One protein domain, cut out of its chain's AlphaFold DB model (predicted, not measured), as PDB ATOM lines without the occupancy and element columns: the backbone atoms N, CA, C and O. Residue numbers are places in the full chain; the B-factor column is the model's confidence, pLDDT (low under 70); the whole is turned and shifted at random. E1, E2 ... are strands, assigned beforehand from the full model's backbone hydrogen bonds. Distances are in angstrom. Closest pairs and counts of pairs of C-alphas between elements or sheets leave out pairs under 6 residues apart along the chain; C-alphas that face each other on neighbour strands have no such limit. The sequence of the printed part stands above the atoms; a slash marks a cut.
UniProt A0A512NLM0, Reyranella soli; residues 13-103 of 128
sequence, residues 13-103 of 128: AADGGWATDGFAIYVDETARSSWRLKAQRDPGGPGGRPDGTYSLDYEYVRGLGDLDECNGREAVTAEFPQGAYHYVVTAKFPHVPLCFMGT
ATOM      1  N   ALA A  13     -22.015 -33.771 -31.869       47.34
ATOM      2  CA  ALA A  13     -23.143 -33.807 -32.789       47.34
ATOM      3  C   ALA A  13     -24.298 -32.928 -32.286       47.34
ATOM      4  O   ALA A  13     -24.892 -33.226 -31.258       47.34
ATOM      5  N   ALA A  14     -24.639 -31.880 -33.040       59.19
ATOM      6  CA  ALA A  14     -25.944 -31.250 -32.909       59.19
ATOM      7  C   ALA A  14     -27.010 -32.337 -33.096       59.19
ATOM      8  O   ALA A  14     -26.965 -33.061 -34.095       59.19
ATOM      9  N   ASP A  15     -27.959 -32.448 -32.167       62.44
ATOM     10  CA  ASP A  15     -28.972 -33.513 -32.177       62.44
ATOM     11  C   ASP A  15     -29.810 -33.541 -33.479       62.44
ATOM     12  O   ASP A  15     -30.401 -34.566 -33.816       62.44
ATOM     13  N   GLY A  16     -29.835 -32.437 -34.245       62.69
ATOM     14  CA  GLY A  16     -30.483 -32.309 -35.557       62.69
ATOM     15  C   GLY A  16     -29.541 -32.101 -36.757       62.69
ATOM     16  O   GLY A  16     -30.025 -31.966 -37.881       62.69
ATOM     17  N   GLY A  17     -28.217 -32.090 -36.567       85.56
ATOM     18  CA  GLY A  17     -27.229 -31.876 -37.634       85.56
ATOM     19  C   GLY A  17     -26.928 -30.404 -37.968       85.56
ATOM     20  O   GLY A  17     -27.160 -29.499 -37.169       85.56
ATOM     21  N   TRP A  18     -26.358 -30.169 -39.155       91.25
ATOM     22  CA  TRP A  18     -25.882 -28.856 -39.613       91.25
ATOM     23  C   TRP A  18     -26.677 -28.360 -40.823       91.25
ATOM     24  O   TRP A  18     -26.894 -29.109 -41.778       91.25
ATOM     25  N   ALA A  19     -27.068 -27.086 -40.806       93.69
ATOM     26  CA  ALA A  19     -27.653 -26.410 -41.952       93.69
ATOM     27  C   ALA A  19     -26.594 -26.124 -43.030       93.69
ATOM     28  O   ALA A  19     -25.389 -26.077 -42.774       93.69
ATOM     29  N   THR A  20     -27.051 -25.903 -44.261       93.56
ATOM     30  CA  THR A  20     -26.175 -25.684 -45.423       93.56
ATOM     31  C   THR A  20     -25.387 -24.377 -45.347       93.56
ATOM     32  O   THR A  20     -24.406 -24.217 -46.067       93.56
ATOM     33  N   ASP A  21     -25.796 -23.453 -44.480       93.75
ATOM     34  CA  ASP A  21     -25.134 -22.181 -44.191       93.75
ATOM     35  C   ASP A  21     -24.196 -22.241 -42.970       93.75
ATOM     36  O   ASP A  21     -23.630 -21.222 -42.571       93.75
ATOM     37  N   GLY A  22     -23.998 -23.433 -42.397       93.00
ATOM     38  CA  GLY A  22     -23.010 -23.696 -41.352       93.00
ATOM     39  C   GLY A  22     -23.497 -23.506 -39.915       93.00
ATOM     40  O   GLY A  22     -22.683 -23.623 -39.003       93.00
ATOM     41  N   PHE A  23     -24.788 -23.247 -39.689       94.69
ATOM     42  CA  PHE A  23     -25.360 -23.169 -38.340       94.69
ATOM     43  C   PHE A  23     -25.942 -24.515 -37.887       94.69
ATOM     44  O   PHE A  23     -26.482 -25.280 -38.688       94.69
ATOM     45  N   ALA A  24     -25.828 -24.817 -36.592       95.56
ATOM     46  CA  ALA A  24     -26.384 -26.038 -36.011       95.56
ATOM     47  C   ALA A  24     -27.920 -26.010 -36.015       95.56
ATOM     48  O   ALA A  24     -28.532 -24.939 -35.940       95.56
ATOM     49  N   ILE A  25     -28.536 -27.190 -36.066       94.38
ATOM     50  CA  ILE A  25     -29.979 -27.384 -35.905       94.38
ATOM     51  C   ILE A  25     -30.209 -28.267 -34.676       94.38
ATOM     52  O   ILE A  25     -29.678 -29.375 -34.596       94.38
ATOM     53  N   TYR A  26     -31.035 -27.797 -33.743       94.19
ATOM     54  CA  TYR A  26     -31.471 -28.568 -32.576       94.19
ATOM     55  C   TYR A  26     -32.981 -28.788 -32.606       94.19
ATOM     56  O   TYR A  26     -33.725 -27.957 -33.121       94.19
ATOM     57  N   VAL A  27     -33.446 -29.892 -32.026       94.31
ATOM     58  CA  VAL A  27     -34.873 -30.120 -31.777       94.31
ATOM     59  C   VAL A  27     -35.179 -29.669 -30.352       94.31
ATOM     60  O   VAL A  27     -34.591 -30.177 -29.403       94.31
ATOM     61  N   ASP A  28     -36.095 -28.717 -30.199       93.94
ATOM     62  CA  ASP A  28     -36.567 -28.243 -28.896       93.94
ATOM     63  C   ASP A  28     -38.075 -27.995 -28.991       93.94
ATOM     64  O   ASP A  28     -38.547 -26.957 -29.458       93.94
ATOM     65  N   GLU A  29     -38.854 -28.983 -28.553       92.06
ATOM     66  CA  GLU A  29     -40.318 -28.922 -28.580       92.06
ATOM     67  C   GLU A  29     -40.897 -27.919 -27.569       92.06
ATOM     68  O   GLU A  29     -42.079 -27.576 -27.651       92.06
ATOM     69  N   THR A  30     -40.078 -27.434 -26.629       95.38
ATOM     70  CA  THR A  30     -40.487 -26.467 -25.603       95.38
ATOM     71  C   THR A  30     -40.273 -25.016 -26.036       95.38
ATOM     72  O   THR A  30     -40.912 -24.117 -25.481       95.38
ATOM     73  N   ALA A  31     -39.429 -24.782 -27.046       95.75
ATOM     74  CA  ALA A  31     -39.148 -23.451 -27.567       95.75
ATOM     75  C   ALA A  31     -40.397 -22.798 -28.172       95.75
ATOM     76  O   ALA A  31     -41.155 -23.406 -28.938       95.75
ATOM     77  N   ARG A  32     -40.605 -21.516 -27.857       97.62
ATOM     78  CA  ARG A  32     -41.729 -20.741 -28.388       97.62
ATOM     79  C   ARG A  32     -41.268 -19.918 -29.580       97.62
ATOM     80  O   ARG A  32     -40.376 -19.082 -29.452       97.62
ATOM     81  N   SER A  33     -41.905 -20.106 -30.730       97.44
ATOM     82  CA  SER A  33     -41.656 -19.253 -31.888       97.44
ATOM     83  C   SER A  33     -42.191 -17.837 -31.660       97.44
ATOM     84  O   SER A  33     -43.136 -17.616 -30.899       97.44
ATOM     85  N   SER A  34     -41.612 -16.866 -32.363       98.44
ATOM     86  CA  SER A  34     -42.134 -15.495 -32.423       98.44
ATOM     87  C   SER A  34     -43.146 -15.299 -33.561       98.44
ATOM     88  O   SER A  34     -43.324 -14.188 -34.056       98.44
ATOM     89  N   TRP A  35     -43.814 -16.370 -33.992       98.31
ATOM     90  CA  TRP A  35     -44.813 -16.344 -35.058       98.31
ATOM     91  C   TRP A  35     -46.208 -16.579 -34.485       98.31
ATOM     92  O   TRP A  35     -46.412 -17.450 -33.640       98.31
ATOM     93  N   ARG A  36     -47.197 -15.820 -34.960       97.75
ATOM     94  CA  ARG A  36     -48.605 -16.008 -34.577       97.75
ATOM     95  C   ARG A  36     -49.512 -15.992 -35.792       97.75
ATOM     96  O   ARG A  36     -49.163 -15.399 -36.807       97.75
ATOM     97  N   LEU A  37     -50.690 -16.598 -35.660       97.44
ATOM     98  CA  LEU A  37     -51.738 -16.472 -36.667       97.44
ATOM     99  C   LEU A  37     -52.120 -15.003 -36.849       97.44
ATOM    100  O   LEU A  37     -52.381 -14.287 -35.877       97.44
ATOM    101  N   LYS A  38     -52.182 -14.579 -38.105       96.62
ATOM    102  CA  LYS A  38     -52.723 -13.288 -38.503       96.62
ATOM    103  C   LYS A  38     -54.201 -13.223 -38.148       96.62
ATOM    104  O   LYS A  38     -54.927 -14.214 -38.207       96.62
ATOM    105  N   ALA A  39     -54.676 -12.016 -37.860       95.31
ATOM    106  CA  ALA A  39     -56.102 -11.787 -37.671       95.31
ATOM    107  C   ALA A  39     -56.884 -11.921 -38.991       95.31
ATOM    108  O   ALA A  39     -58.035 -12.351 -38.970       95.31
ATOM    109  N   GLN A  40     -56.277 -11.540 -40.121       94.12
ATOM    110  CA  GLN A  40     -56.856 -11.546 -41.470       94.12
ATOM    111  C   GLN A  40     -55.784 -11.954 -42.496       94.12
ATOM    112  O   GLN A  40     -54.597 -11.757 -42.249       94.12
ATOM    113  N   ARG A  41     -56.193 -12.517 -43.640       93.00
ATOM    114  CA  ARG A  41     -55.267 -12.860 -44.735       93.00
ATOM    115  C   ARG A  41     -54.960 -11.651 -45.612       93.00
ATOM    116  O   ARG A  41     -55.812 -10.785 -45.804       93.00
ATOM    117  N   ASP A  42     -53.766 -11.662 -46.195       89.75
ATOM    118  CA  ASP A  42     -53.375 -10.710 -47.231       89.75
ATOM    119  C   ASP A  42     -54.166 -10.958 -48.534       89.75
ATOM    120  O   ASP A  42     -54.493 -12.110 -48.855       89.75
ATOM    121  N   PRO A  43     -54.469  -9.905 -49.321       91.50
ATOM    122  CA  PRO A  43     -55.093 -10.058 -50.631       91.50
ATOM    123  C   PRO A  43     -54.271 -10.961 -51.560       91.50
ATOM    124  O   PRO A  43     -53.046 -10.880 -51.599       91.50
ATOM    125  N   GLY A  44     -54.949 -11.806 -52.340       89.12
ATOM    126  CA  GLY A  44     -54.291 -12.755 -53.248       89.12
ATOM    127  C   GLY A  44     -53.802 -14.047 -52.581       89.12
ATOM    128  O   GLY A  44     -53.253 -14.906 -53.267       89.12
ATOM    129  N   GLY A  45     -54.022 -14.207 -51.272       87.50
ATOM    130  CA  GLY A  45     -53.807 -15.465 -50.563       87.50
ATOM    131  C   GLY A  45     -54.955 -16.475 -50.723       87.50
ATOM    132  O   GLY A  45     -55.960 -16.202 -51.388       87.50
ATOM    133  N   PRO A  46     -54.835 -17.654 -50.090       89.00
ATOM    134  CA  PRO A  46     -55.900 -18.653 -50.059       89.00
ATOM    135  C   PRO A  46     -57.198 -18.086 -49.458       89.00
ATOM    136  O   PRO A  46     -57.166 -17.314 -48.499       89.00
ATOM    137  N   GLY A  47     -58.357 -18.483 -49.988       89.38
ATOM    138  CA  GLY A  47     -59.661 -18.008 -49.504       89.38
ATOM    139  C   GLY A  47     -60.006 -18.498 -48.090       89.38
ATOM    140  O   GLY A  47     -59.533 -19.546 -47.659       89.38
ATOM    141  N   GLY A  48     -60.856 -17.755 -47.375       90.62
ATOM    142  CA  GLY A  48     -61.250 -18.061 -45.991       90.62
ATOM    143  C   GLY A  48     -60.431 -17.308 -44.936       90.62
ATOM    144  O   GLY A  48     -59.643 -16.419 -45.256       90.62
ATOM    145  N   ARG A  49     -60.662 -17.627 -43.656       94.44
ATOM    146  CA  ARG A  49     -59.910 -17.046 -42.530       94.44
ATOM    147  C   ARG A  49     -58.568 -17.772 -42.350       94.44
ATOM    148  O   ARG A  49     -58.498 -18.948 -42.701       94.44
ATOM    149  N   PRO A  50     -57.537 -17.112 -41.791       96.31
ATOM    150  CA  PRO A  50     -56.329 -17.803 -41.353       96.31
ATOM    151  C   PRO A  50     -56.689 -18.896 -40.338       96.31
ATOM    152  O   PRO A  50     -57.352 -18.609 -39.341       96.31
ATOM    153  N   ASP A  51     -56.266 -20.129 -40.595       95.62
ATOM    154  CA  ASP A  51     -56.486 -21.284 -39.711       95.62
ATOM    155  C   ASP A  51     -55.184 -22.038 -39.396       95.62
ATOM    156  O   ASP A  51     -55.183 -22.986 -38.613       95.62
ATOM    157  N   GLY A  52     -54.063 -21.579 -39.960       95.94
ATOM    158  CA  GLY A  52     -52.742 -22.147 -39.733       95.94
ATOM    159  C   GLY A  52     -52.364 -23.240 -40.717       95.94
ATOM    160  O   GLY A  52     -51.271 -23.789 -40.591       95.94
ATOM    161  N   THR A  53     -53.214 -23.517 -41.710       95.06
ATOM    162  CA  THR A  53     -52.923 -24.467 -42.791       95.06
ATOM    163  C   THR A  53     -51.753 -24.003 -43.660       95.06
ATOM    164  O   THR A  53     -50.990 -24.823 -44.168       95.06
ATOM    165  N   TYR A  54     -51.591 -22.690 -43.840       94.62
ATOM    166  CA  TYR A  54     -50.567 -22.119 -44.715       94.62
ATOM    167  C   TYR A  54     -49.544 -21.311 -43.923       94.62
ATOM    168  O   TYR A  54     -49.914 -20.557 -43.029       94.62
ATOM    169  N   SER A  55     -48.271 -21.338 -44.329       94.06
ATOM    170  CA  SER A  55     -47.249 -20.444 -43.753       94.06
ATOM    171  C   SER A  55     -47.626 -18.962 -43.891       94.06
ATOM    172  O   SER A  55     -47.285 -18.153 -43.037       94.06
ATOM    173  N   LEU A  56     -48.386 -18.612 -44.938       94.81
ATOM    174  CA  LEU A  56     -48.913 -17.260 -45.168       94.81
ATOM    175  C   LEU A  56     -49.923 -16.799 -44.104       94.81
ATOM    176  O   LEU A  56     -50.162 -15.594 -43.993       94.81
ATOM    177  N   ASP A  57     -50.492 -17.723 -43.324       96.88
ATOM    178  CA  ASP A  57     -51.426 -17.412 -42.238       96.88
ATOM    179  C   ASP A  57     -50.733 -16.812 -41.020       96.88
ATOM    180  O   ASP A  57     -51.418 -16.305 -40.136       96.88
ATOM    181  N   TYR A  58     -49.402 -16.848 -40.963       97.62
ATOM    182  CA  TYR A  58     -48.636 -16.388 -39.818       97.62
ATOM    183  C   TYR A  58     -47.916 -15.074 -40.103       97.62
ATOM    184  O   TYR A  58     -47.487 -14.792 -41.222       97.62
ATOM    185  N   GLU A  59     -47.770 -14.267 -39.061       97.56
ATOM    186  CA  GLU A  59     -46.930 -13.074 -39.038       97.56
ATOM    187  C   GLU A  59     -45.859 -13.205 -37.956       97.56
ATOM    188  O   GLU A  59     -46.112 -13.736 -36.868       97.56
ATOM    189  N   TYR A  60     -44.661 -12.712 -38.264       98.12
ATOM    190  CA  TYR A  60     -43.578 -12.607 -37.299       98.12
ATOM    191  C   TYR A  60     -43.793 -11.392 -36.394       98.12
ATOM    192  O   TYR A  60     -44.041 -10.279 -36.862       98.12
ATOM    193  N   VAL A  61     -43.652 -11.600 -35.089       98.44
ATOM    194  CA  VAL A  61     -43.743 -10.569 -34.058       98.44
ATOM    195  C   VAL A  61     -42.506 -10.665 -33.176       98.44
ATOM    196  O   VAL A  61     -42.426 -11.510 -32.287       98.44
ATOM    197  N   ARG A  62     -41.534  -9.778 -33.412       97.88
ATOM    198  CA  ARG A  62     -40.272  -9.737 -32.657       97.88
ATOM    199  C   ARG A  62     -40.521  -9.771 -31.144       97.88
ATOM    200  O   ARG A  62     -41.203  -8.898 -30.613       97.88
ATOM    201  N   GLY A  63     -39.910 -10.742 -30.466       97.12
ATOM    202  CA  GLY A  63     -39.960 -10.885 -29.007       97.12
ATOM    203  C   GLY A  63     -41.250 -11.502 -28.457       97.12
ATOM    204  O   GLY A  63     -41.450 -11.484 -27.245       97.12
ATOM    205  N   LEU A  64     -42.134 -12.035 -29.309       98.06
ATOM    206  CA  LEU A  64     -43.314 -12.783 -28.860       98.06
ATOM    207  C   LEU A  64     -42.927 -14.116 -28.196       98.06
ATOM    208  O   LEU A  64     -43.549 -14.528 -27.213       98.06
ATOM    209  N   GLY A  65     -41.913 -14.778 -28.745       97.50
ATOM    210  CA  GLY A  65     -41.349 -16.017 -28.233       97.50
ATOM    211  C   GLY A  65     -39.844 -15.906 -28.014       97.50
ATOM    212  O   GLY A  65     -39.288 -14.817 -27.880       97.50
ATOM    213  N   ASP A  66     -39.200 -17.064 -27.980       97.75
ATOM    214  CA  ASP A  66     -37.770 -17.227 -27.724       97.75
ATOM    215  C   ASP A  66     -36.959 -17.239 -29.034       97.75
ATOM    216  O   ASP A  66     -35.749 -17.024 -29.014       97.75
ATOM    217  N   LEU A  67     -37.625 -17.505 -30.167       98.38
ATOM    218  CA  LEU A  67     -37.001 -17.659 -31.484       98.38
ATOM    219  C   LEU A  67     -37.213 -16.435 -32.372       98.38
ATOM    220  O   LEU A  67     -38.206 -15.718 -32.238       98.38
ATOM    221  N   ASP A  68     -36.297 -16.220 -33.304       98.31
ATOM    222  CA  ASP A  68     -36.342 -15.138 -34.280       98.31
ATOM    223  C   ASP A  68     -37.164 -15.481 -35.541       98.31
ATOM    224  O   ASP A  68     -37.933 -16.446 -35.583       98.31
ATOM    225  N   GLU A  69     -37.045 -14.646 -36.576       97.81
ATOM    226  CA  GLU A  69     -37.781 -14.803 -37.833       97.81
ATOM    227  C   GLU A  69     -37.365 -16.045 -38.634       97.81
ATOM    228  O   GLU A  69     -38.207 -16.630 -39.315       97.81
ATOM    229  N   CYS A  70     -36.115 -16.506 -38.505       97.50
ATOM    230  CA  CYS A  70     -35.634 -17.725 -39.156       97.50
ATOM    231  C   CYS A  70     -35.884 -18.988 -38.325       97.50
ATOM    232  O   CYS A  70     -35.519 -20.077 -38.769       97.50
ATOM    233  N   ASN A  71     -36.547 -18.868 -37.171       97.69
ATOM    234  CA  ASN A  71     -36.745 -19.935 -36.190       97.69
ATOM    235  C   ASN A  71     -35.449 -20.393 -35.505       97.69
ATOM    236  O   ASN A  71     -35.282 -21.577 -35.212       97.69
ATOM    237  N   GLY A  72     -34.516 -19.475 -35.263       97.56
ATOM    238  CA  GLY A  72     -33.337 -19.744 -34.445       97.56
ATOM    239  C   GLY A  72     -33.201 -18.796 -33.261       97.56
ATOM    240  O   GLY A  72     -34.071 -17.966 -32.992       97.56
ATOM    241  N   ARG A  73     -32.123 -18.978 -32.499       97.56
ATOM    242  CA  ARG A  73     -31.784 -18.172 -31.320       97.56
ATOM    243  C   ARG A  73     -30.286 -18.202 -31.046       97.56
ATOM    244  O   ARG A  73     -29.606 -19.162 -31.396       97.56
ATOM    245  N   GLU A  74     -29.794 -17.190 -30.339       97.00
ATOM    246  CA  GLU A  74     -28.503 -17.259 -29.649       97.00
ATOM    247  C   GLU A  74     -28.704 -17.887 -28.266       97.00
ATOM    248  O   GLU A  74     -29.437 -17.347 -27.437       97.00
ATOM    249  N   ALA A  75     -28.071 -19.030 -28.005       94.25
ATOM    250  CA  ALA A  75     -28.105 -19.657 -26.687       94.25
ATOM    251  C   ALA A  75     -26.867 -20.524 -26.430       94.25
ATOM    252  O   ALA A  75     -26.148 -20.916 -27.349       94.25
ATOM    253  N   VAL A  76     -26.615 -20.792 -25.148       93.75
ATOM    254  CA  VAL A  76     -25.568 -21.709 -24.687       93.75
ATOM    255  C   VAL A  76     -26.016 -23.147 -24.923       93.75
ATOM    256  O   VAL A  76     -27.146 -23.505 -24.593       93.75
ATOM    257  N   THR A  77     -25.119 -23.973 -25.456       87.50
ATOM    258  CA  THR A  77     -25.312 -25.423 -25.595       87.50
ATOM    259  C   THR A  77     -24.133 -26.166 -24.970       87.50
ATOM    260  O   THR A  77     -23.151 -25.542 -24.556       87.50
ATOM    261  N   ALA A  78     -24.214 -27.497 -24.882       87.25
ATOM    262  CA  ALA A  78     -23.102 -28.303 -24.377       87.25
ATOM    263  C   ALA A  78     -21.849 -28.157 -25.265       87.25
ATOM    264  O   ALA A  78     -20.729 -28.108 -24.762       87.25
ATOM    265  N   GLU A  79     -22.050 -28.025 -26.577       85.12
ATOM    266  CA  GLU A  79     -21.002 -27.835 -27.582       85.12
ATOM    267  C   GLU A  79     -20.485 -26.391 -27.611       85.12
ATOM    268  O   GLU A  79     -19.300 -26.156 -27.853       85.12
ATOM    269  N   PHE A  80     -21.364 -25.418 -27.345       89.12
ATOM    270  CA  PHE A  80     -21.068 -23.985 -27.386       89.12
ATOM    271  C   PHE A  80     -21.324 -23.331 -26.019       89.12
ATOM    272  O   PHE A  80     -22.292 -22.580 -25.856       89.12
ATOM    273  N   PRO A  81     -20.436 -23.546 -25.026       91.62
ATOM    274  CA  PRO A  81     -20.614 -23.036 -23.662       91.62
ATOM    275  C   PRO A  81     -20.574 -21.501 -23.566       91.62
ATOM    276  O   PRO A  81     -21.012 -20.928 -22.573       91.62
ATOM    277  N   GLN A  82     -20.046 -20.824 -24.590       93.69
ATOM    278  CA  GLN A  82     -20.013 -19.358 -24.688       93.69
ATOM    279  C   GLN A  82     -21.231 -18.776 -25.423       93.69
ATOM    280  O   GLN A  82     -21.333 -17.559 -25.562       93.69
ATOM    281  N   GLY A  83     -22.147 -19.631 -25.881       93.31
ATOM    282  CA  GLY A  83     -23.265 -19.252 -26.728       93.31
ATOM    283  C   GLY A  83     -22.920 -19.305 -28.213       93.31
ATOM    284  O   GLY A  83     -21.819 -18.953 -28.638       93.31
ATOM    285  N   ALA A  84     -23.889 -19.746 -29.006       95.19
ATOM    286  CA  ALA A  84     -23.858 -19.670 -30.458       95.19
ATOM    287  C   ALA A  84     -25.279 -19.493 -30.992       95.19
ATOM    288  O   ALA A  84     -26.252 -19.928 -30.368       95.19
ATOM    289  N   TYR A  85     -25.393 -18.874 -32.167       96.81
ATOM    290  CA  TYR A  85     -26.641 -18.920 -32.911       96.81
ATOM    291  C   TYR A  85     -26.869 -20.337 -33.445       96.81
ATOM    292  O   TYR A  85     -25.952 -20.956 -33.988       96.81
ATOM    293  N   HIS A  86     -28.091 -20.836 -33.317       96.81
ATOM    294  CA  HIS A  86     -28.525 -22.088 -33.921       96.81
ATOM    295  C   HIS A  86     -30.000 -22.022 -34.299       96.81
ATOM    296  O   HIS A  86     -30.785 -21.277 -33.710       96.81
ATOM    297  N   TYR A  87     -30.378 -22.838 -35.274       97.62
ATOM    298  CA  TYR A  87     -31.769 -23.060 -35.623       97.62
ATOM    299  C   TYR A  87     -32.434 -24.041 -34.671       97.62
ATOM    300  O   TYR A  87     -31.786 -24.930 -34.110       97.62
ATOM    301  N   VAL A  88     -33.751 -23.919 -34.553       97.06
ATOM    302  CA  VAL A  88     -34.568 -24.804 -33.738       97.06
ATOM    303  C   VAL A  88     -35.668 -25.429 -34.594       97.06
ATOM    304  O   VAL A  88     -36.348 -24.753 -35.364       97.06
ATOM    305  N   VAL A  89     -35.838 -26.740 -34.469       96.56
ATOM    306  CA  VAL A  89     -37.009 -27.484 -34.939       96.56
ATOM    307  C   VAL A  89     -38.003 -27.538 -33.786       96.56
ATOM    308  O   VAL A  89     -37.659 -27.990 -32.692       96.56
ATOM    309  N   THR A  90     -39.225 -27.063 -34.023       95.75
ATOM    310  CA  THR A  90     -40.242 -26.866 -32.979       95.75
ATOM    311  C   THR A  90     -41.524 -27.648 -33.242       95.75
ATOM    312  O   THR A  90     -41.906 -27.936 -34.378       95.75
ATOM    313  N   ALA A  91     -42.270 -27.919 -32.169       94.81
ATOM    314  CA  ALA A  91     -43.576 -28.575 -32.251       94.81
ATOM    315  C   ALA A  91     -44.668 -27.682 -32.876       94.81
ATOM    316  O   ALA A  91     -45.644 -28.182 -33.432       94.81
ATOM    317  N   LYS A  92     -44.520 -26.355 -32.793       95.31
ATOM    318  CA  LYS A  92     -45.453 -25.366 -33.358       95.31
ATOM    319  C   LYS A  92     -44.821 -24.627 -34.528       95.31
ATOM    320  O   LYS A  92     -43.601 -24.619 -34.658       95.31
ATOM    321  N   PHE A  93     -45.660 -23.993 -35.348       97.25
ATOM    322  CA  PHE A  93     -45.191 -23.210 -36.482       97.25
ATOM    323  C   PHE A  93     -44.206 -22.105 -36.039       97.25
ATOM    324  O   PHE A  93     -44.496 -21.406 -35.062       97.25
ATOM    325  N   PRO A  94     -43.109 -21.890 -36.780       97.19
ATOM    326  CA  PRO A  94     -42.662 -22.698 -37.915       97.19
ATOM    327  C   PRO A  94     -41.932 -23.960 -37.444       97.19
ATOM    328  O   PRO A  94     -41.086 -23.888 -36.575       97.19
ATOM    329  N   HIS A  95     -42.252 -25.124 -38.015       96.06
ATOM    330  CA  HIS A  95     -41.682 -26.402 -37.555       96.06
ATOM    331  C   HIS A  95     -40.192 -26.560 -37.878       96.06
ATOM    332  O   HIS A  95     -39.473 -27.265 -37.179       96.06
ATOM    333  N   VAL A  96     -39.740 -25.918 -38.954       95.69
ATOM    334  CA  VAL A  96     -38.362 -25.936 -39.456       95.69
ATOM    335  C   VAL A  96     -37.945 -24.505 -39.812       95.69
ATOM    336  O   VAL A  96     -38.826 -23.653 -39.975       95.69
ATOM    337  N   PRO A  97     -36.640 -24.225 -39.967       95.75
ATOM    338  CA  PRO A  97     -36.163 -22.891 -40.319       95.75
ATOM    339  C   PRO A  97     -36.797 -22.350 -41.598       95.75
ATOM    340  O   PRO A  97     -36.915 -23.061 -42.598       95.75
ATOM    341  N   LEU A  98     -37.199 -21.079 -41.563       95.75
ATOM    342  CA  LEU A  98     -37.833 -20.403 -42.702       95.75
ATOM    343  C   LEU A  98     -36.833 -19.646 -43.585       95.75
ATOM    344  O   LEU A  98     -37.143 -19.341 -44.736       95.75
ATOM    345  N   CYS A  99     -35.650 -19.335 -43.059       95.56
ATOM    346  CA  CYS A  99     -34.593 -18.627 -43.770       95.56
ATOM    347  C   CYS A  99     -33.203 -19.044 -43.294       95.56
ATOM    348  O   CYS A  99     -33.052 -19.686 -42.256       95.56
ATOM    349  N   PHE A 100     -32.198 -18.660 -44.085       95.06
ATOM    350  CA  PHE A 100     -30.797 -18.738 -43.698       95.06
ATOM    351  C   PHE A 100     -30.349 -17.416 -43.070       95.06
ATOM    352  O   PHE A 100     -30.525 -16.350 -43.657       95.06
ATOM    353  N   MET A 101     -29.735 -17.505 -41.899       94.94
ATOM    354  CA  MET A 101     -28.952 -16.457 -41.261       94.94
ATOM    355  C   MET A 101     -27.599 -16.273 -41.937       94.94
ATOM    356  O   MET A 101     -27.063 -15.164 -41.944       94.94
ATOM    357  N   GLY A 102     -27.031 -17.353 -42.475       92.94
ATOM    358  CA  GLY A 102     -25.785 -17.325 -43.225       92.94
ATOM    359  C   GLY A 102     -25.984 -17.411 -44.734       92.94
ATOM    360  O   GLY A 102     -27.071 -17.230 -45.281       92.94
ATOM    361  N   THR A 103     -24.888 -17.737 -45.413       93.69
ATOM    362  CA  THR A 103     -24.885 -18.043 -46.843       93.69
ATOM    363  C   THR A 103     -24.771 -19.547 -47.016       93.69
ATOM    364  O   THR A 103     -23.778 -20.133 -46.587       93.69
TER     365      THR A 103
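AT A GLANCE: This is residues 13 to 103 of the 128 residues of a protein of Reyranella soli (UniProt A0A512NLM0). This domain has little regular structure: a small three-stranded sheet lies towards one end, the hairpin E2 and E3 lies towards the other, and the loop of residues 38 to 57 extends beyond the hairpin. The 91 printed residues hold five named strands, E1 to E5, with 20 residues, and no named helix: all strand. The mixed sheet runs E1, E5, E4. The whole is elongated, 46 by 24 by 19 A, and only just compact, close to loose, with a radius of gyration of the C-alphas of 14.5 A.

IN THESE COORDINATES: Find C-alpha 84 at (-23.858, -19.670, -30.458); E5, residues 84 to 89, runs 15.9 A to C-alpha 89 at (-37.009, -27.484, -34.939). E1 is residues 24 to 27, E4 72 to 75, E2 35 to 37 and E3 58 to 60.

HOW THE PARTS SIT: E1 is parallel to E5 at 42 degrees; look at N 89 and O 26, 2.8 A. Hairpin E4 and E5 is antiparallel, with N 73 and O 86 at 2.9 A. Hairpin E2 and E3 is antiparallel, with N 59 and O 36 at 2.9 A. E2 and E5 are apart.

THE WHOLE: The C-alphas farthest apart, Gly 47 and Pro 81, are 47.1 A apart. The printed part has no cut. Links E2 to E3 and E3 to E4 are long. Residues 13 to 16 have pLDDT under 70.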